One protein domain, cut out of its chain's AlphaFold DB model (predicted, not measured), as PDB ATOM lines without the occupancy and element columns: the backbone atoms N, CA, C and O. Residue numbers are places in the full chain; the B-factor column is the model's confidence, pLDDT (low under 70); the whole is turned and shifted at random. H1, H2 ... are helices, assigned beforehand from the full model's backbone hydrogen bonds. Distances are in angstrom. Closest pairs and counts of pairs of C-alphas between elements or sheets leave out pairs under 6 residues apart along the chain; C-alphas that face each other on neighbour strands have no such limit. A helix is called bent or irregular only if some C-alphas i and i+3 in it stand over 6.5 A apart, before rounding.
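AT A GLANCE: This is residues 13 to 163 of the 174 residues of an uncharacterized protein of Gemmatimonadetes bacterium (UniProt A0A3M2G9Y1). Four long helices make a loose, rod-like bundle that runs up and down, with H1, H2, H3 and H4 following one another round its axis and H4 meeting H1 over a part of each. The turn between H3 and H4 sticks out at one end with residues 121 to 129, and a loop of residues 75 to 86 lies at the other. The printed part has 151 residues with four named helices in the order H1, H2, H3, H4, no named strand, and is all helix. Its radius of gyration of the C-alphas is 18.5 A, and it spans 65 by 27 by 21 A.

HOW THE PARTS SIT: H1, residues 14 to 43, and H2, residues 48 to 74, form a hairpin and touch, closest at the C-alphas of Arg 21 and Ala 66, 4.2 A apart, at a shallow tilt of 17 degrees. H2 and H3, residues 87 to 122, form a second hairpin and touch, closest at the C-alphas of Ala 56 and Met 107, 5.2 A apart, at 22 degrees. H3 touches H4, residues 128 to 163, with residues 99 to 116 alone; the closest C-alphas are those of Val 106 and Ile 145, 5.1 A apart, in a third hairpin. H4 touches H1 with residues 146 to 156 alone, at a steep tilt of 38 degrees, only just steep; the closest C-alphas, of Ile 32 and Leu 149, are 6.3 A apart. H2 and H4 are apart. Each O i to N i+4 pair is within hydrogen-bond range in H2, H3 and H4, and 24 of 26 in H1.

IN THESE COORDINATES: H1 begins at C-alpha 14 (68.084, 194.445, 141.792) and is 40.8 A long; it has a kink of 48 degrees near residue 37 and is irregular, with C-alphas 37 and 40 7.7 A apart. H2 is 39.0 A long, H3 52.6 A and H4 52.8 A, ending at C-alpha 163 (75.658, 202.887, 155.767).

THE WHOLE: The C-alphas of Asp 83 and Lys 126, the two farthest apart, are 65.0 A apart. The printed part has no cut. The link from H2 to H3 is long; those from H1 to H2 and from H3 to H4 are tight. No printed residue is under 70 in pLDDT.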
ATOM      1  N   ASN A  13      67.184 191.390 138.993       82.06
ATOM      2  CA  ASN A  13      68.614 191.608 139.228       82.06
ATOM      3  C   ASN A  13      68.917 192.763 140.193       82.06
ATOM      4  O   ASN A  13      70.061 193.202 140.289       82.06
ATOM      5  N   ARG A  14      67.917 193.268 140.927       86.44
ATOM      6  CA  ARG A  14      68.084 194.445 141.792       86.44
ATOM      7  C   ARG A  14      69.216 194.282 142.803       86.44
ATOM      8  O   ARG A  14      70.030 195.184 142.955       86.44
ATOM      9  N   ALA A  15      69.286 193.133 143.473       87.38
ATOM     10  CA  ALA A  15      70.339 192.860 144.449       87.38
ATOM     11  C   ALA A  15      71.740 192.901 143.814       87.38
ATOM     12  O   ALA A  15      72.665 193.443 144.414       87.38
ATOM     13  N   ALA A  16      71.881 192.386 142.586       90.88
ATOM     14  CA  ALA A  16      73.129 192.471 141.834       90.88
ATOM     15  C   ALA A  16      73.469 193.928 141.490       90.88
ATOM     16  O   ALA A  16      74.579 194.360 141.767       90.88
ATOM     17  N   PHE A  17      72.503 194.716 141.003       92.44
ATOM     18  CA  PHE A  17      72.723 196.135 140.710       92.44
ATOM     19  C   PHE A  17      73.128 196.944 141.945       92.44
ATOM     20  O   PHE A  17      74.037 197.761 141.864       92.44
ATOM     21  N   LEU A  18      72.501 196.716 143.101       90.31
ATOM     22  CA  LEU A  18      72.889 197.415 144.329       90.31
ATOM     23  C   LEU A  18      74.304 197.041 144.782       90.31
ATOM     24  O   LEU A  18      75.070 197.925 145.154       90.31
ATOM     25  N   ARG A  19      74.668 195.757 144.701       92.56
ATOM     26  CA  ARG A  19      76.027 195.296 145.005       92.56
ATOM     27  C   ARG A  19      77.049 195.918 144.056       92.56
ATOM     28  O   ARG A  19      78.073 196.413 144.508       92.56
ATOM     29  N   ASP A  20      76.777 195.904 142.756       95.75
ATOM     30  CA  ASP A  20      77.711 196.421 141.758       95.75
ATOM     31  C   ASP A  20      77.849 197.950 141.887       95.75
ATOM     32  O   ASP A  20      78.965 198.461 141.858       95.75
ATOM     33  N   ARG A  21      76.751 198.675 142.165       94.50
ATOM     34  CA  ARG A  21      76.787 200.098 142.556       94.50
ATOM     35  C   ARG A  21      77.755 200.330 143.713       94.50
ATOM     36  O   ARG A  21      78.599 201.215 143.619       94.50
ATOM     37  N   ASP A  22      77.604 199.571 144.796       92.69
ATOM     38  CA  ASP A  22      78.409 199.749 146.008       92.69
ATOM     39  C   ASP A  22      79.888 199.409 145.753       92.69
ATOM     40  O   ASP A  22      80.767 200.136 146.209       92.69
ATOM     41  N   ASN A  23      80.173 198.387 144.939       95.75
ATOM     42  CA  ASN A  23      81.535 198.044 144.520       95.75
ATOM     43  C   ASN A  23      82.205 199.179 143.728       95.75
ATOM     44  O   ASN A  23      83.338 199.554 144.023       95.75
ATOM     45  N   PHE A  24      81.515 199.747 142.735       97.62
ATOM     46  CA  PHE A  24      82.056 200.866 141.956       97.62
ATOM     47  C   PHE A  24      82.193 202.141 142.789       97.62
ATOM     48  O   PHE A  24      83.114 202.928 142.573       97.62
ATOM     49  N   LEU A  25      81.304 202.344 143.760       95.50
ATOM     50  CA  LEU A  25      81.407 203.466 144.683       95.50
ATOM     51  C   LEU A  25      82.634 203.342 145.596       95.50
ATOM     52  O   LEU A  25      83.332 204.328 145.824       95.50
ATOM     53  N   GLU A  26      82.935 202.131 146.062       94.75
ATOM     54  CA  GLU A  26      84.143 201.838 146.835       94.75
ATOM     55  C   GLU A  26      85.414 202.091 146.010       94.75
ATOM     56  O   GLU A  26      86.326 202.779 146.471       94.75
ATOM     57  N   GLN A  27      85.446 201.633 144.755       97.69
ATOM     58  CA  GLN A  27      86.551 201.917 143.831       97.69
ATOM     59  C   GLN A  27      86.723 203.421 143.579       97.69
ATOM     60  O   GLN A  27      87.842 203.931 143.590       97.69
ATOM     61  N   ALA A  28      85.623 204.160 143.397       97.88
ATOM     62  CA  ALA A  28      85.669 205.614 143.274       97.88
ATOM     63  C   ALA A  28      86.238 206.277 144.537       97.88
ATOM     64  O   ALA A  28      87.020 207.220 144.432       97.88
ATOM     65  N   SER A  29      85.886 205.781 145.726       96.31
ATOM     66  CA  SER A  29      86.440 206.294 146.980       96.31
ATOM     67  C   SER A  29      87.949 206.084 147.074       96.31
ATOM     68  O   SER A  29      88.658 207.001 147.485       96.31
ATOM     69  N   GLN A  30      88.439 204.904 146.696       96.44
ATOM     70  CA  GLN A  30      89.872 204.599 146.686       96.44
ATOM     71  C   GLN A  30      90.618 205.510 145.705       96.44
ATOM     72  O   GLN A  30      91.673 206.045 146.039       96.44
ATOM     73  N   GLU A  31      90.030 205.762 144.535       97.88
ATOM     74  CA  GLU A  31      90.597 206.665 143.532       97.88
ATOM     75  C   GLU A  31      90.645 208.124 144.022       97.88
ATOM     76  O   GLU A  31      91.643 208.813 143.820       97.88
ATOM     77  N   ILE A  32      89.606 208.602 144.722       97.81
ATOM     78  CA  ILE A  32      89.601 209.940 145.344       97.81
ATOM     79  C   ILE A  32      90.729 210.063 146.373       97.81
ATOM     80  O   ILE A  32      91.436 211.071 146.395       97.81
ATOM     81  N   GLU A  33      90.899 209.059 147.234       97.00
ATOM     82  CA  GLU A  33      91.954 209.058 148.251       97.00
ATOM     83  C   GLU A  33      93.344 209.023 147.626       97.00
ATOM     84  O   GLU A  33      94.217 209.793 148.033       97.00
ATOM     85  N   TYR A  34      93.528 208.192 146.601       97.06
ATOM     86  CA  TYR A  34      94.768 208.119 145.844       97.06
ATOM     87  C   TYR A  34      95.102 209.468 145.200       97.06
ATOM     88  O   TYR A  34      96.196 210.002 145.407       97.06
ATOM     89  N   LEU A  35      94.139 210.064 144.484       97.69
ATOM     90  CA  LEU A  35      94.277 211.389 143.887       97.69
ATOM     91  C   LEU A  35      94.653 212.430 144.940       97.69
ATOM     92  O   LEU A  35      95.634 213.133 144.747       97.69
ATOM     93  N   LEU A  36      93.945 212.509 146.071       97.69
ATOM     94  CA  LEU A  36      94.245 213.476 147.134       97.69
ATOM     95  C   LEU A  36      95.636 213.285 147.745       97.69
ATOM     96  O   LEU A  36      96.327 214.269 148.005       97.69
ATOM     97  N   HIS A  37      96.043 212.038 147.982       97.19
ATOM     98  CA  HIS A  37      97.329 211.732 148.602       97.19
ATOM     99  C   HIS A  37      98.506 212.043 147.670       97.19
ATOM    100  O   HIS A  37      99.554 212.513 148.115       97.19
ATOM    101  N   HIS A  38      98.333 211.806 146.370       95.75
ATOM    102  CA  HIS A  38      99.402 211.949 145.388       95.75
ATOM    103  C   HIS A  38      99.348 213.243 144.576       95.75
ATOM    104  O   HIS A  38     100.321 213.522 143.876       95.75
ATOM    105  N   PHE A  39      98.280 214.044 144.693       96.88
ATOM    106  CA  PHE A  39      98.035 215.219 143.849       96.88
ATOM    107  C   PHE A  39      99.261 216.121 143.751       96.88
ATOM    108  O   PHE A  39      99.804 216.322 142.673       96.88
ATOM    109  N   GLU A  40      99.730 216.612 144.896       94.69
ATOM    110  CA  GLU A  40     100.841 217.560 145.000       94.69
ATOM    111  C   GLU A  40     102.134 217.011 144.397       94.69
ATOM    112  O   GLU A  40     102.824 217.685 143.632       94.69
ATOM    113  N   LYS A  41     102.437 215.748 144.705       95.56
ATOM    114  CA  LYS A  41     103.640 215.077 144.214       95.56
ATOM    115  C   LYS A  41     103.596 214.902 142.700       95.56
ATOM    116  O   LYS A  41     104.611 215.118 142.049       95.56
ATOM    117  N   LEU A  42     102.455 214.482 142.156       94.12
ATOM    118  CA  LEU A  42     102.286 214.276 140.720       94.12
ATOM    119  C   LEU A  42     102.289 215.611 139.981       94.12
ATOM    120  O   LEU A  42     103.048 215.760 139.032       94.12
ATOM    121  N   HIS A  43     101.521 216.595 140.453       93.94
ATOM    122  CA  HIS A  43     101.371 217.919 139.838       93.94
ATOM    123  C   HIS A  43     102.704 218.652 139.632       93.94
ATOM    124  O   HIS A  43     102.893 219.320 138.616       93.94
ATOM    125  N   ALA A  44     103.649 218.456 140.559       91.25
ATOM    126  CA  ALA A  44     104.998 219.014 140.496       91.25
ATOM    127  C   ALA A  44     105.908 218.378 139.421       91.25
ATOM    128  O   ALA A  44     107.000 218.888 139.167       91.25
ATOM    129  N   THR A  45     105.505 217.265 138.803       91.94
ATOM    130  CA  THR A  45     106.283 216.602 137.743       91.94
ATOM    131  C   THR A  45     105.930 217.140 136.349       91.94
ATOM    132  O   THR A  45     104.820 217.646 136.155       91.94
ATOM    133  N   PRO A  46     106.836 217.021 135.354       88.00
ATOM    134  CA  PRO A  46     106.576 217.494 133.991       88.00
ATOM    135  C   PRO A  46     105.313 216.899 133.354       88.00
ATOM    136  O   PRO A  46     104.524 217.648 132.788       88.00
ATOM    137  N   ASP A  47     105.095 215.590 133.525       91.00
ATOM    138  CA  ASP A  47     103.939 214.847 132.989       91.00
ATOM    139  C   ASP A  47     102.818 214.671 134.033       91.00
ATOM    140  O   ASP A  47     101.955 213.796 133.926       91.00
ATOM    141  N   GLY A  48     102.880 215.459 135.108       93.44
ATOM    142  CA  GLY A  48     101.994 215.377 136.260       93.44
ATOM    143  C   GLY A  48     100.516 215.543 135.923       93.44
ATOM    144  O   GLY A  48      99.725 214.663 136.265       93.44
ATOM    145  N   PRO A  49     100.123 216.647 135.266       92.25
ATOM    146  CA  PRO A  49      98.735 216.889 134.884       92.25
ATOM    147  C   PRO A  49      98.159 215.798 133.987       92.25
ATOM    148  O   PRO A  49      97.018 215.398 134.193       92.25
ATOM    149  N   GLU A  50      98.933 215.269 133.039       95.38
ATOM    150  CA  GLU A  50      98.507 214.173 132.171       95.38
ATOM    151  C   GLU A  50      98.258 212.886 132.975       95.38
ATOM    152  O   GLU A  50      97.230 212.234 132.791       95.38
ATOM    153  N   GLN A  51      99.138 212.547 133.925       96.88
ATOM    154  CA  GLN A  51      98.921 211.410 134.829       96.88
ATOM    155  C   GLN A  51      97.683 211.614 135.712       96.88
ATOM    156  O   GLN A  51      96.848 210.718 135.835       96.88
ATOM    157  N   LEU A  52      97.526 212.808 136.289       97.69
ATOM    158  CA  LEU A  52      96.351 213.174 137.082       97.69
ATOM    159  C   LEU A  52      95.065 213.122 136.248       97.69
ATOM    160  O   LEU A  52      94.026 212.702 136.753       97.69
ATOM    161  N   LEU A  53      95.121 213.511 134.973       97.94
ATOM    162  CA  LEU A  53      93.989 213.458 134.053       97.94
ATOM    163  C   LEU A  53      93.532 212.016 133.798       97.94
ATOM    164  O   LEU A  53      92.327 211.764 133.783       97.94
ATOM    165  N   GLU A  54      94.453 211.067 133.619       98.00
ATOM    166  CA  GLU A  54      94.097 209.648 133.457       98.00
ATOM    167  C   GLU A  54      93.470 209.053 134.728       98.00
ATOM    168  O   GLU A  54      92.462 208.341 134.656       98.00
ATOM    169  N   LEU A  55      93.984 209.419 135.903       97.94
ATOM    170  CA  LEU A  55      93.380 209.048 137.189       97.94
ATOM    171  C   LEU A  55      91.970 209.652 137.335       97.94
ATOM    172  O   LEU A  55      91.006 208.959 137.663       97.94
ATOM    173  N   ALA A  56      91.791 210.924 136.968       98.25
ATOM    174  CA  ALA A  56      90.481 211.572 136.980       98.25
ATOM    175  C   ALA A  56      89.485 210.925 135.998       98.25
ATOM    176  O   ALA A  56      88.301 210.803 136.320       98.25
ATOM    177  N   LYS A  57      89.931 210.466 134.820       98.50
ATOM    178  CA  LYS A  57      89.089 209.689 133.891       98.50
ATOM    179  C   LYS A  57      88.653 208.361 134.508       98.50
ATOM    180  O   LYS A  57      87.489 207.989 134.363       98.50
ATOM    181  N   THR A  58      89.555 207.683 135.215       98.44
ATOM    182  CA  THR A  58      89.253 206.444 135.946       98.44
ATOM    183  C   THR A  58      88.197 206.688 137.026       98.44
ATOM    184  O   THR A  58      87.177 205.997 137.051       98.44
ATOM    185  N   LEU A  59      88.354 207.746 137.832       98.62
ATOM    186  CA  LEU A  59      87.355 208.173 138.818       98.62
ATOM    187  C   LEU A  59      85.979 208.429 138.179       98.62
ATOM    188  O   LEU A  59      84.958 207.938 138.664       98.62
ATOM    189  N   VAL A  60      85.944 209.179 137.072       98.69
ATOM    190  CA  VAL A  60      84.710 209.436 136.311       98.69
ATOM    191  C   VAL A  60      84.084 208.127 135.826       98.69
ATOM    192  O   VAL A  60      82.861 207.992 135.873       98.69
ATOM    193  N   GLY A  61      84.899 207.165 135.386       98.44
ATOM    194  CA  GLY A  61      84.466 205.826 134.991       98.44
ATOM    195  C   GLY A  61      83.764 205.082 136.127       98.44
ATOM    196  O   GLY A  61      82.604 204.704 135.974       98.44
ATOM    197  N   HIS A  62      84.415 204.952 137.286       98.56
ATOM    198  CA  HIS A  62      83.825 204.288 138.454       98.56
ATOM    199  C   HIS A  62      82.512 204.954 138.895       98.56
ATOM    200  O   HIS A  62      81.500 204.280 139.082       98.56
ATOM    201  N   LEU A  63      82.473 206.289 138.980       98.25
ATOM    202  CA  LEU A  63      81.254 207.011 139.363       98.25
ATOM    203  C   LEU A  63      80.138 206.900 138.317       98.25
ATOM    204  O   LEU A  63      78.962 206.869 138.678       98.25
ATOM    205  N   LYS A  64      80.480 206.808 137.027       98.31
ATOM    206  CA  LYS A  64      79.506 206.570 135.953       98.31
ATOM    207  C   LYS A  64      78.845 205.201 136.100       98.31
ATOM    208  O   LYS A  64      77.622 205.118 135.986       98.31
ATOM    209  N   GLU A  65      79.630 204.160 136.360       98.25
ATOM    210  CA  GLU A  65      79.115 202.805 136.571       98.25
ATOM    211  C   GLU A  65      78.283 202.727 137.857       98.25
ATOM    212  O   GLU A  65      77.138 202.276 137.821       98.25
ATOM    213  N   ALA A  66      78.778 203.283 138.969       96.88
ATOM    214  CA  ALA A  66      78.013 203.380 140.212       96.88
ATOM    215  C   ALA A  66      76.661 204.077 139.984       96.88
ATOM    216  O   ALA A  66      75.615 203.592 140.417       96.88
ATOM    217  N   ARG A  67      76.656 205.185 139.235       95.38
ATOM    218  CA  ARG A  67      75.439 205.918 138.869       95.38
ATOM    219  C   ARG A  67      74.496 205.059 138.027       95.38
ATOM    220  O   ARG A  67      73.301 205.011 138.312       95.38
ATOM    221  N   TYR A  68      75.019 204.381 137.007       94.62
ATOM    222  CA  TYR A  68      74.249 203.492 136.137       94.62
ATOM    223  C   TYR A  68      73.547 202.394 136.942       94.62
ATOM    224  O   TYR A  68      72.322 202.272 136.883       94.62
ATOM    225  N   PHE A  69      74.298 201.645 137.749       94.19
ATOM    226  CA  PHE A  69      73.742 200.579 138.578       94.19
ATOM    227  C   PHE A  69      72.810 201.106 139.670       94.19
ATOM    228  O   PHE A  69      71.791 200.476 139.955       94.19
ATOM    229  N   GLY A  70      73.088 202.298 140.204       92.69
ATOM    230  CA  GLY A  70      72.189 203.032 141.087       92.69
ATOM    231  C   GLY A  70      70.804 203.216 140.472       92.69
ATOM    232  O   GLY A  70      69.827 202.720 141.026       92.69
ATOM    233  N   PHE A  71      70.713 203.836 139.293       91.75
ATOM    234  CA  PHE A  71      69.426 204.023 138.611       91.75
ATOM    235  C   PHE A  71      68.748 202.703 138.253       91.75
ATOM    236  O   PHE A  71      67.543 202.559 138.452       91.75
ATOM    237  N   ARG A  72      69.501 201.702 137.782       90.12
ATOM    238  CA  ARG A  72      68.942 200.372 137.487       90.12
ATOM    239  C   ARG A  72      68.367 199.703 138.738       90.12
ATOM    240  O   ARG A  72      67.315 199.076 138.647       90.12
ATOM    241  N   GLY A  73      68.991 199.887 139.901       88.44
ATOM    242  CA  GLY A  73      68.479 199.421 141.193       88.44
ATOM    243  C   GLY A  73      67.176 200.101 141.642       88.44
ATOM    244  O   GLY A  73      66.406 199.498 142.394       88.44
ATOM    245  N   LEU A  74      66.904 201.317 141.154       86.81
ATOM    246  CA  LEU A  74      65.654 202.053 141.386       86.81
ATOM    247  C   LEU A  74      64.542 201.711 140.381       86.81
ATOM    248  O   LEU A  74      63.409 202.134 140.575       86.81
ATOM    249  N   GLY A  75      64.836 200.954 139.318       82.19
ATOM    250  CA  GLY A  75      63.890 200.712 138.219       82.19
ATOM    251  C   GLY A  75      64.069 201.629 137.007       82.19
ATOM    252  O   GLY A  75      63.255 201.593 136.089       82.19
ATOM    253  N   GLY A  76      65.148 202.413 136.964       76.50
ATOM    254  CA  GLY A  76      65.544 203.249 135.829       76.50
ATOM    255  C   GLY A  76      65.250 204.732 136.029       76.50
ATOM    256  O   GLY A  76      66.174 205.536 135.920       76.50
ATOM    257  N   ASP A  77      64.003 205.090 136.337       77.44
ATOM    258  CA  ASP A  77      63.582 206.485 136.502       77.44
ATOM    259  C   ASP A  77      63.503 206.879 137.991       77.44
ATOM    260  O   ASP A  77      62.648 206.367 138.716       77.44
ATOM    261  N   PRO A  78      64.373 207.783 138.478       77.62
ATOM    262  CA  PRO A  78      64.338 208.252 139.863       77.62
ATOM    263  C   PRO A  78      63.171 209.207 140.159       77.62
ATOM    264  O   PRO A  78      62.924 209.491 141.328       77.62
ATOM    265  N   THR A  79      62.490 209.746 139.140       79.56
ATOM    266  CA  THR A  79      61.393 210.716 139.311       79.56
ATOM    267  C   THR A  79      60.059 210.050 139.626       79.56
ATOM    268  O   THR A  79      59.184 210.675 140.221       79.56
ATOM    269  N   ASN A  80      59.923 208.774 139.266       81.69
ATOM    270  CA  ASN A  80      58.752 207.961 139.556       81.69
ATOM    271  C   ASN A  80      59.179 206.541 139.972       81.69
ATOM    272  O   ASN A  80      58.957 205.577 139.230       81.69
ATOM    273  N   PRO A  81      59.869 206.405 141.118       82.12
ATOM    274  CA  PRO A  81      60.341 205.115 141.585       82.12
ATOM    275  C   PRO A  81      59.162 204.273 142.107       82.12
ATOM    276  O   PRO A  81      58.185 204.828 142.608       82.12
ATOM    277  N   PRO A  82      59.245 202.934 142.056       82.69
ATOM    278  CA  PRO A  82      58.264 202.071 142.710       82.69
ATOM    279  C   PRO A  82      58.131 202.350 144.215       82.69
ATOM    280  O   PRO A  82      59.130 202.626 144.876       82.69
ATOM    281  N   ASP A  83      56.940 202.136 144.781       84.94
ATOM    282  CA  ASP A  83      56.609 202.452 146.187       84.94
ATOM    283  C   ASP A  83      57.510 201.783 147.242       84.94
ATOM    284  O   ASP A  83      57.626 202.258 148.369       84.94
ATOM    285  N   PHE A  84      58.151 200.661 146.903       84.44
ATOM    286  CA  PHE A  84      59.066 199.959 147.807       84.44
ATOM    287  C   PHE A  84      60.479 200.565 147.843       84.44
ATOM    288  O   PHE A  84      61.296 200.156 148.672       84.44
ATOM    289  N   ILE A  85      60.799 201.493 146.935       86.25
ATOM    290  CA  ILE A  85      62.063 202.229 146.934       86.25
ATOM    291  C   ILE A  85      62.021 203.275 148.039       86.25
ATOM    292  O   ILE A  85      61.139 204.125 148.103       86.25
ATOM    293  N   THR A  86      63.022 203.235 148.908       85.69
ATOM    294  CA  THR A  86      63.071 204.152 150.047       85.69
ATOM    295  C   THR A  86      63.626 205.528 149.648       85.69
ATOM    296  O   THR A  86      64.484 205.612 148.763       85.69
ATOM    297  N   PRO A  87      63.253 206.617 150.357       84.50
ATOM    298  CA  PRO A  87      63.891 207.929 150.187       84.50
ATOM    299  C   PRO A  87      65.416 207.884 150.331       84.50
ATOM    300  O   PRO A  87      66.139 208.633 149.678       84.50
ATOM    301  N   TYR A  88      65.913 206.962 151.155       83.25
ATOM    302  CA  TYR A  88      67.338 206.710 151.315       83.25
ATOM    303  C   TYR A  88      68.002 206.236 150.016       83.25
ATOM    304  O   TYR A  88      69.068 206.723 149.649       83.25
ATOM    305  N   GLU A  89      67.379 205.305 149.297       86.94
ATOM    306  CA  GLU A  89      67.940 204.775 148.053       86.94
ATOM    307  C   GLU A  89      67.931 205.818 146.936       86.94
ATOM    308  O   GLU A  89      68.891 205.890 146.171       86.94
ATOM    309  N   LEU A  90      66.908 206.673 146.895       88.19
ATOM    310  CA  LEU A  90      66.880 207.840 146.008       88.19
ATOM    311  C   LEU A  90      68.017 208.809 146.339       88.19
ATOM    312  O   LEU A  90      68.775 209.196 145.451       88.19
ATOM    313  N   SER A  91      68.181 209.137 147.623       87.62
ATOM    314  CA  SER A  91      69.248 210.018 148.095       87.62
ATOM    315  C   SER A  91      70.640 209.466 147.775       87.62
ATOM    316  O   SER A  91      71.505 210.225 147.347       87.62
ATOM    317  N   ALA A  92      70.859 208.153 147.896       88.12
ATOM    318  CA  ALA A  92      72.127 207.522 147.537       88.12
ATOM    319  C   ALA A  92      72.462 207.700 146.045       88.12
ATOM    320  O   ALA A  92      73.591 208.031 145.693       88.12
ATOM    321  N   VAL A  93      71.486 207.511 145.153       90.94
ATOM    322  CA  VAL A  93      71.701 207.665 143.703       90.94
ATOM    323  C   VAL A  93      71.901 209.130 143.305       90.94
ATOM    324  O   VAL A  93      72.738 209.426 142.444       90.94
ATOM    325  N   ASP A  94      71.191 210.052 143.952       91.69
ATOM    326  CA  ASP A  94      71.407 211.489 143.772       91.69
ATOM    327  C   ASP A  94      72.807 211.906 144.249       91.69
ATOM    328  O   ASP A  94      73.555 212.564 143.527       91.69
ATOM    329  N   HIS A  95      73.234 211.399 145.407       91.88
ATOM    330  CA  HIS A  95      74.569 211.629 145.949       91.88
ATOM    331  C   HIS A  95      75.677 211.158 144.992       91.88
ATOM    332  O   HIS A  95      76.622 211.903 144.716       91.88
ATOM    333  N   ILE A  96      75.537 209.957 144.421       94.75
ATOM    334  CA  ILE A  96      76.452 209.442 143.390       94.75
ATOM    335  C   ILE A  96      76.451 210.352 142.154       94.75
ATOM    336  O   ILE A  96      77.511 210.614 141.585       94.75
ATOM    337  N   SER A  97      75.292 210.880 141.749       95.12
ATOM    338  CA  SER A  97      75.197 211.807 140.614       95.12
ATOM    339  C   SER A  97      75.926 213.127 140.880       95.12
ATOM    340  O   SER A  97      76.655 213.603 140.010       95.12
ATOM    341  N   VAL A  98      75.809 213.687 142.086       95.12
ATOM    342  CA  VAL A  98      76.561 214.886 142.491       95.12
ATOM    343  C   VAL A  98      78.070 214.634 142.428       95.12
ATOM    344  O   VAL A  98      78.798 215.435 141.839       95.12
ATOM    345  N   MET A  99      78.546 213.506 142.968       96.50
ATOM    346  CA  MET A  99      79.968 213.143 142.903       96.50
ATOM    347  C   MET A  99      80.441 212.929 141.464       96.50
ATOM    348  O   MET A  99      81.497 213.424 141.084       96.50
ATOM    349  N   TYR A 100      79.642 212.260 140.631       97.94
ATOM    350  CA  TYR A 100      79.941 212.070 139.212       97.94
ATOM    351  C   TYR A 100      80.159 213.407 138.486       97.94
ATOM    352  O   TYR A 100      81.132 213.567 137.746       97.94
ATOM    353  N   HIS A 101      79.296 214.395 138.726       97.81
ATOM    354  CA  HIS A 101      79.450 215.722 138.131       97.81
ATOM    355  C   HIS A 101      80.668 216.479 138.677       97.81
ATOM    356  O   HIS A 101      81.372 217.125 137.900       97.81
ATOM    357  N   ALA A 102      80.970 216.355 139.972       97.94
ATOM    358  CA  ALA A 102      82.188 216.917 140.554       97.94
ATOM    359  C   ALA A 102      83.460 216.297 139.943       97.94
ATOM    360  O   ALA A 102      84.381 217.028 139.576       97.94
ATOM    361  N   ALA A 103      83.489 214.977 139.734       98.44
ATOM    362  CA  ALA A 103      84.598 214.290 139.075       98.44
ATOM    363  C   ALA A 103      84.766 214.708 137.603       98.44
ATOM    364  O   ALA A 103      85.891 214.899 137.143       98.44
ATOM    365  N   ILE A 104      83.665 214.932 136.869       98.56
ATOM    366  CA  ILE A 104      83.733 215.514 135.518       98.56
ATOM    367  C   ILE A 104      84.400 216.890 135.556       98.56
ATOM    368  O   ILE A 104      85.222 217.186 134.686       98.56
ATOM    369  N   SER A 105      84.055 217.735 136.528       98.38
ATOM    370  CA  SER A 105      84.677 219.053 136.674       98.38
ATOM    371  C   SER A 105      86.175 218.936 136.953       98.38
ATOM    372  O   SER A 105      86.953 219.595 136.270       98.38
ATOM    373  N   VAL A 106      86.596 218.037 137.851       98.31
ATOM    374  CA  VAL A 106      88.023 217.739 138.091       98.31
ATOM    375  C   VAL A 106      88.737 217.347 136.794       98.31
ATOM    376  O   VAL A 106      89.746 217.951 136.438       98.31
ATOM    377  N   MET A 107      88.183 216.393 136.038       98.44
ATOM    378  CA  MET A 107      88.742 215.963 134.751       98.44
ATOM    379  C   MET A 107      88.838 217.124 133.746       98.44
ATOM    380  O   MET A 107      89.797 217.207 132.980       98.44
ATOM    381  N   ARG A 108      87.850 218.028 133.721       98.12
ATOM    382  CA  ARG A 108      87.847 219.195 132.825       98.12
ATOM    383  C   ARG A 108      88.919 220.214 133.195       98.12
ATOM    384  O   ARG A 108      89.588 220.684 132.283       98.12
ATOM    385  N   TYR A 109      89.099 220.514 134.481       97.62
ATOM    386  CA  TYR A 109      90.167 221.406 134.944       97.62
ATOM    387  C   TYR A 109      91.551 220.824 134.644       97.62
ATOM    388  O   TYR A 109      92.382 221.510 134.066       97.62
ATOM    389  N   LEU A 110      91.768 219.531 134.900       96.81
ATOM    390  CA  LEU A 110      93.030 218.868 134.546       96.81
ATOM    391  C   LEU A 110      93.292 218.880 133.038       96.81
ATOM    392  O   LEU A 110      94.396 219.177 132.596       96.81
ATOM    393  N   ARG A 111      92.265 218.614 132.219       96.88
ATOM    394  CA  ARG A 111      92.387 218.714 130.760       96.88
ATOM    395  C   ARG A 111      92.727 220.137 130.321       96.88
ATOM    396  O   ARG A 111      93.496 220.303 129.379       96.88
ATOM    397  N   HIS A 112      92.117 221.136 130.946       95.06
ATOM    398  CA  HIS A 112      92.403 222.532 130.659       95.06
ATOM    399  C   HIS A 112      93.861 222.867 130.987       95.06
ATOM    400  O   HIS A 112      94.562 223.371 130.115       95.06
ATOM    401  N   GLU A 113      94.349 222.466 132.161       92.50
ATOM    402  CA  GLU A 113      95.754 222.615 132.538       92.50
ATOM    403  C   GLU A 113      96.704 221.927 131.537       92.50
ATOM    404  O   GLU A 113      97.658 222.551 131.071       92.50
ATOM    405  N   CYS A 114      96.416 220.688 131.111       93.38
ATOM    406  CA  CYS A 114      97.197 220.007 130.067       93.38
ATOM    407  C   CYS A 114      97.276 220.827 128.766       93.38
ATOM    408  O   CYS A 114      98.349 220.951 128.175       93.38
ATOM    409  N   LEU A 115      96.148 221.389 128.313       92.31
ATOM    410  CA  LEU A 115      96.086 222.198 127.090       92.31
ATOM    411  C   LEU A 115      96.868 223.507 127.232       92.31
ATOM    412  O   LEU A 115      97.554 223.917 126.299       92.31
ATOM    413  N   VAL A 116      96.792 224.144 128.400       89.56
ATOM    414  CA  VAL A 116      97.528 225.372 128.710       89.56
ATOM    415  C   VAL A 116      99.039 225.116 128.701       89.56
ATOM    416  O   VAL A 116      99.776 225.830 128.017       89.56
ATOM    417  N   ARG A 117      99.508 224.042 129.346       87.50
ATOM    418  CA  ARG A 117     100.925 223.640 129.309       87.50
ATOM    419  C   ARG A 117     101.388 223.230 127.913       87.50
ATOM    420  O   ARG A 117     102.509 223.536 127.512       87.50
ATOM    421  N   GLN A 118     100.547 222.532 127.148       88.38
ATOM    422  CA  GLN A 118     100.839 222.216 125.747       88.38
ATOM    423  C   GLN A 118     101.031 223.497 124.928       88.38
ATOM    424  O   GLN A 118     102.043 223.632 124.242       88.38
ATOM    425  N   TYR A 119     100.118 224.459 125.067       86.38
ATOM    426  CA  TYR A 119     100.207 225.748 124.391       86.38
ATOM    427  C   TYR A 119     101.512 226.488 124.725       86.38
ATOM    428  O   TYR A 119     102.188 226.975 123.821       86.38
ATOM    429  N   GLN A 120     101.927 226.513 125.999       85.50
ATOM    430  CA  GLN A 120     103.209 227.106 126.406       85.50
ATOM    431  C   GLN A 120     104.427 226.427 125.766       85.50
ATOM    432  O   GLN A 120     105.395 227.105 125.417       85.50
ATOM    433  N   ARG A 121     104.404 225.093 125.631       85.19
ATOM    434  CA  ARG A 121     105.495 224.327 125.004       85.19
ATOM    435  C   ARG A 121     105.617 224.634 123.512       85.19
ATOM    436  O   ARG A 121     106.729 224.782 123.012       85.19
ATOM    437  N   GLU A 122     104.490 224.720 122.811       86.81
ATOM    438  CA  GLU A 122     104.439 224.957 121.361       86.81
ATOM    439  C   GLU A 122     104.705 226.422 120.993       86.81
ATOM    440  O   GLU A 122     105.254 226.720 119.929       86.81
ATOM    441  N   HIS A 123     104.368 227.343 121.894       82.12
ATOM    442  CA  HIS A 123     104.542 228.773 121.704       82.12
ATOM    443  C   HIS A 123     105.357 229.343 122.864       82.12
ATOM    444  O   HIS A 123     104.769 229.751 123.859       82.12
ATOM    445  N   PRO A 124     106.698 229.421 122.772       75.88
ATOM    446  CA  PRO A 124     107.509 230.035 123.818       75.88
ATOM    447  C   PRO A 124     107.167 231.527 123.939       75.88
ATOM    448  O   PRO A 124     107.661 232.380 123.198       75.88
ATOM    449  N   ILE A 125     106.269 231.824 124.877       73.19
ATOM    450  CA  ILE A 125     105.709 233.149 125.122       73.19
ATOM    451  C   ILE A 125     106.836 234.071 125.584       73.19
ATOM    452  O   ILE A 125     107.456 233.829 126.619       73.19
ATOM    453  N   LYS A 126     107.101 235.148 124.841       72.75
ATOM    454  CA  LYS A 126     108.029 236.219 125.255       72.75
ATOM    455  C   LYS A 126     107.345 237.319 126.076       72.75
ATOM    456  O   LYS A 126     108.045 238.101 126.702       72.75
ATOM    457  N   ASP A 127     106.015 237.354 126.064       79.94
ATOM    458  CA  ASP A 127     105.179 238.324 126.775       79.94
ATOM    459  C   ASP A 127     104.989 237.924 128.249       79.94
ATOM    460  O   ASP A 127     104.440 236.863 128.551       79.94
ATOM    461  N   GLU A 128     105.452 238.769 129.167       79.62
ATOM    462  CA  GLU A 128     105.336 238.540 130.611       79.62
ATOM    463  C   GLU A 128     103.872 238.493 131.081       79.62
ATOM    464  O   GLU A 128     103.530 237.624 131.879       79.62
ATOM    465  N   TYR A 129     102.972 239.302 130.505       78.06
ATOM    466  CA  TYR A 129     101.554 239.308 130.887       78.06
ATOM    467  C   TYR A 129     100.865 237.982 130.573       78.06
ATOM    468  O   TYR A 129     100.043 237.492 131.350       78.06
ATOM    469  N   LEU A 130     101.194 237.382 129.428       79.38
ATOM    470  CA  LEU A 130     100.602 236.108 129.032       79.38
ATOM    471  C   LEU A 130     101.166 234.941 129.861       79.38
ATOM    472  O   LEU A 130     100.440 233.985 130.135       79.38
ATOM    473  N   ARG A 131     102.423 235.025 130.322       82.25
ATOM    474  CA  ARG A 131     102.977 234.057 131.288       82.25
ATOM    475  C   ARG A 131     102.271 234.145 132.638       82.25
ATOM    476  O   ARG A 131     101.871 233.109 133.165       82.25
ATOM    477  N   ASP A 132     102.067 235.357 133.148       85.88
ATOM    478  CA  ASP A 132     101.372 235.587 134.418       85.88
ATOM    479  C   ASP A 132      99.918 235.114 134.357       85.88
ATOM    480  O   ASP A 132      99.430 234.459 135.279       85.88
ATOM    481  N   TYR A 133      99.224 235.386 133.247       83.94
ATOM    482  CA  TYR A 133      97.869 234.885 133.017       83.94
ATOM    483  C   TYR A 133      97.807 233.359 133.121       83.94
ATOM    484  O   TYR A 133      96.974 232.827 133.853       83.94
ATOM    485  N   ILE A 134      98.708 232.655 132.430       86.31
ATOM    486  CA  ILE A 134      98.738 231.193 132.451       86.31
ATOM    487  C   ILE A 134      99.017 230.671 133.861       86.31
ATOM    488  O   ILE A 134      98.289 229.807 134.341       86.31
ATOM    489  N   HIS A 135     100.013 231.232 134.547       88.62
ATOM    490  CA  HIS A 135     100.334 230.827 135.911       88.62
ATOM    491  C   HIS A 135      99.131 230.979 136.860       88.62
ATOM    492  O   HIS A 135      98.833 230.085 137.656       88.62
ATOM    493  N   ASN A 136      98.394 232.087 136.743       90.50
ATOM    494  CA  ASN A 136      97.198 232.335 137.547       90.50
ATOM    495  C   ASN A 136      96.065 231.349 137.232       90.50
ATOM    496  O   ASN A 136      95.378 230.895 138.148       90.50
ATOM    497  N   VAL A 137      95.886 230.993 135.957       89.44
ATOM    498  CA  VAL A 137      94.914 229.978 135.529       89.44
ATOM    499  C   VAL A 137      95.252 228.610 136.124       89.44
ATOM    500  O   VAL A 137      94.390 228.007 136.757       89.44
ATOM    501  N   GLU A 138      96.501 228.150 136.009       89.75
ATOM    502  CA  GLU A 138      96.933 226.856 136.561       89.75
ATOM    503  C   GLU A 138      96.753 226.794 138.085       89.75
ATOM    504  O   GLU A 138      96.261 225.805 138.632       89.75
ATOM    505  N   SER A 139      97.101 227.878 138.783       91.50
ATOM    506  CA  SER A 139      96.926 227.996 140.235       91.50
ATOM    507  C   SER A 139      95.448 227.949 140.653       91.50
ATOM    508  O   SER A 139      95.071 227.258 141.612       91.50
ATOM    509  N   SER A 140      94.587 228.645 139.905       93.31
ATOM    510  CA  SER A 140      93.137 228.626 140.108       93.31
ATOM    511  C   SER A 140      92.557 227.229 139.877       93.31
ATOM    512  O   SER A 140      91.842 226.709 140.736       93.31
ATOM    513  N   ASP A 141      92.898 226.592 138.756       93.38
ATOM    514  CA  ASP A 141      92.422 225.252 138.402       93.38
ATOM    515  C   ASP A 141      92.831 224.225 139.460       93.38
ATOM    516  O   ASP A 141      91.989 223.475 139.962       93.38
ATOM    517  N   ARG A 142      94.095 224.255 139.897       93.75
ATOM    518  CA  ARG A 142      94.600 223.415 140.990       93.75
ATOM    519  C   ARG A 142      93.786 223.574 142.273       93.75
ATOM    520  O   ARG A 142      93.421 222.579 142.905       93.75
ATOM    521  N   THR A 143      93.487 224.811 142.662       95.44
ATOM    522  CA  THR A 143      92.693 225.098 143.865       95.44
ATOM    523  C   THR A 143      91.293 224.491 143.760       95.44
ATOM    524  O   THR A 143      90.817 223.850 144.703       95.44
ATOM    525  N   LEU A 144      90.649 224.636 142.599       96.56
ATOM    526  CA  LEU A 144      89.312 224.099 142.339       96.56
ATOM    527  C   LEU A 144      89.300 222.567 142.313       96.56
ATOM    528  O   LEU A 144      88.403 221.956 142.896       96.56
ATOM    529  N   ILE A 145      90.308 221.937 141.703       97.69
ATOM    530  CA  ILE A 145      90.454 220.478 141.684       97.69
ATOM    531  C   ILE A 145      90.539 219.927 143.110       97.69
ATOM    532  O   ILE A 145      89.768 219.038 143.477       97.69
ATOM    533  N   LEU A 146      91.434 220.477 143.935       97.56
ATOM    534  CA  LEU A 146      91.615 220.024 145.315       97.56
ATOM    535  C   LEU A 146      90.356 220.230 146.160       97.56
ATOM    536  O   LEU A 146      90.009 219.355 146.953       97.56
ATOM    537  N   LEU A 147      89.658 221.356 145.990       97.88
ATOM    538  CA  LEU A 147      88.395 221.618 146.681       97.88
ATOM    539  C   LEU A 147      87.337 220.563 146.334       97.88
ATOM    540  O   LEU A 147      86.695 220.013 147.231       97.88
ATOM    541  N   LEU A 148      87.173 220.255 145.045       98.12
ATOM    542  CA  LEU A 148      86.212 219.256 144.578       98.12
ATOM    543  C   LEU A 148      86.560 217.855 145.090       98.12
ATOM    544  O   LEU A 148      85.680 217.166 145.604       98.12
ATOM    545  N   LEU A 149      87.831 217.448 145.008       98.12
ATOM    546  CA  LEU A 149      88.288 216.149 145.508       98.12
ATOM    547  C   LEU A 149      88.057 216.004 147.020       98.12
ATOM    548  O   LEU A 149      87.512 214.991 147.458       98.12
ATOM    549  N   LYS A 150      88.397 217.028 147.816       97.62
ATOM    550  CA  LYS A 150      88.158 217.032 149.272       97.62
ATOM    551  C   LYS A 150      86.670 216.953 149.596       97.62
ATOM    552  O   LYS A 150      86.267 216.116 150.396       97.62
ATOM    553  N   THR A 151      85.853 217.746 148.907       96.38
ATOM    554  CA  THR A 151      84.394 217.734 149.085       96.38
ATOM    555  C   THR A 151      83.801 216.364 148.752       96.38
ATOM    556  O   THR A 151      82.909 215.890 149.454       96.38
ATOM    557  N   MET A 152      84.278 215.705 147.688       97.06
ATOM    558  CA  MET A 152      83.851 214.343 147.354       97.06
ATOM    559  C   MET A 152      84.266 213.341 148.433       97.06
ATOM    560  O   MET A 152      83.439 212.519 148.821       97.06
ATOM    561  N   LYS A 153      85.494 213.432 148.961       96.25
ATOM    562  CA  LYS A 153      85.944 212.575 150.066       96.25
ATOM    563  C   LYS A 153      85.069 212.738 151.309       96.25
ATOM    564  O   LYS A 153      84.556 211.748 151.817       96.25
ATOM    565  N   GLU A 154      84.849 213.971 151.758       94.25
ATOM    566  CA  GLU A 154      84.015 214.263 152.932       94.25
ATOM    567  C   GLU A 154      82.604 213.683 152.778       94.25
ATOM    568  O   GLU A 154      82.069 213.042 153.680       94.25
ATOM    569  N   ARG A 155      82.012 213.860 151.596       91.31
ATOM    570  CA  ARG A 155      80.696 213.317 151.251       91.31
ATOM    571  C   ARG A 155      80.667 211.788 151.274       91.31
ATOM    572  O   ARG A 155      79.729 211.218 151.833       91.31
ATOM    573  N   MET A 156      81.702 211.143 150.740       90.81
ATOM    574  CA  MET A 156      81.847 209.688 150.767       90.81
ATOM    575  C   MET A 156      81.972 209.151 152.199       90.81
ATOM    576  O   MET A 156      81.319 208.168 152.552       90.81
ATOM    577  N   ASP A 157      82.754 209.824 153.043       90.06
ATOM    578  CA  ASP A 157      82.965 209.442 154.442       90.06
ATOM    579  C   ASP A 157      81.665 209.586 155.267       90.06
ATOM    580  O   ASP A 157      81.323 208.705 156.067       90.06
ATOM    581  N   ILE A 158      80.872 210.636 155.010       86.25
ATOM    582  CA  ILE A 158      79.525 210.805 155.587       86.25
ATOM    583  C   ILE A 158      78.601 209.658 155.150       86.25
ATOM    584  O   ILE A 158      77.934 209.046 155.988       86.25
ATOM    585  N   TYR A 159      78.575 209.338 153.853       82.94
ATOM    586  CA  TYR A 159      77.733 208.267 153.318       82.94
ATOM    587  C   TYR A 159      78.097 206.892 153.907       82.94
ATOM    588  O   TYR A 159      77.209 206.155 154.342       82.94
ATOM    589  N   ARG A 160      79.393 206.570 154.017       81.94
ATOM    590  CA  ARG A 160      79.886 205.330 154.647       81.94
ATOM    591  C   ARG A 160      79.471 205.216 156.113       81.94
ATOM    592  O   ARG A 160      78.978 204.168 156.529       81.94
ATOM    593  N   THR A 161      79.622 206.294 156.883       81.50
ATOM    594  CA  THR A 161      79.212 206.330 158.298       81.50
ATOM    595  C   THR A 161      77.724 206.004 158.439       81.50
ATOM    596  O   THR A 161      77.320 205.197 159.279       81.50
ATOM    597  N   TYR A 162      76.902 206.571 157.556       73.75
ATOM    598  CA  TYR A 162      75.466 206.322 157.536       73.75
ATOM    599  C   TYR A 162      75.109 204.876 157.126       73.75
ATOM    600  O   TYR A 162      74.222 204.248 157.717       73.75
ATOM    601  N   GLN A 163      75.822 204.296 156.152       71.94
ATOM    602  CA  GLN A 163      75.658 202.887 155.767       71.94
ATOM    603  C   GLN A 163      75.948 201.925 156.929       71.94
ATOM    604  O   GLN A 163      75.183 200.988 157.165       71.94
TER     605      GLN A 163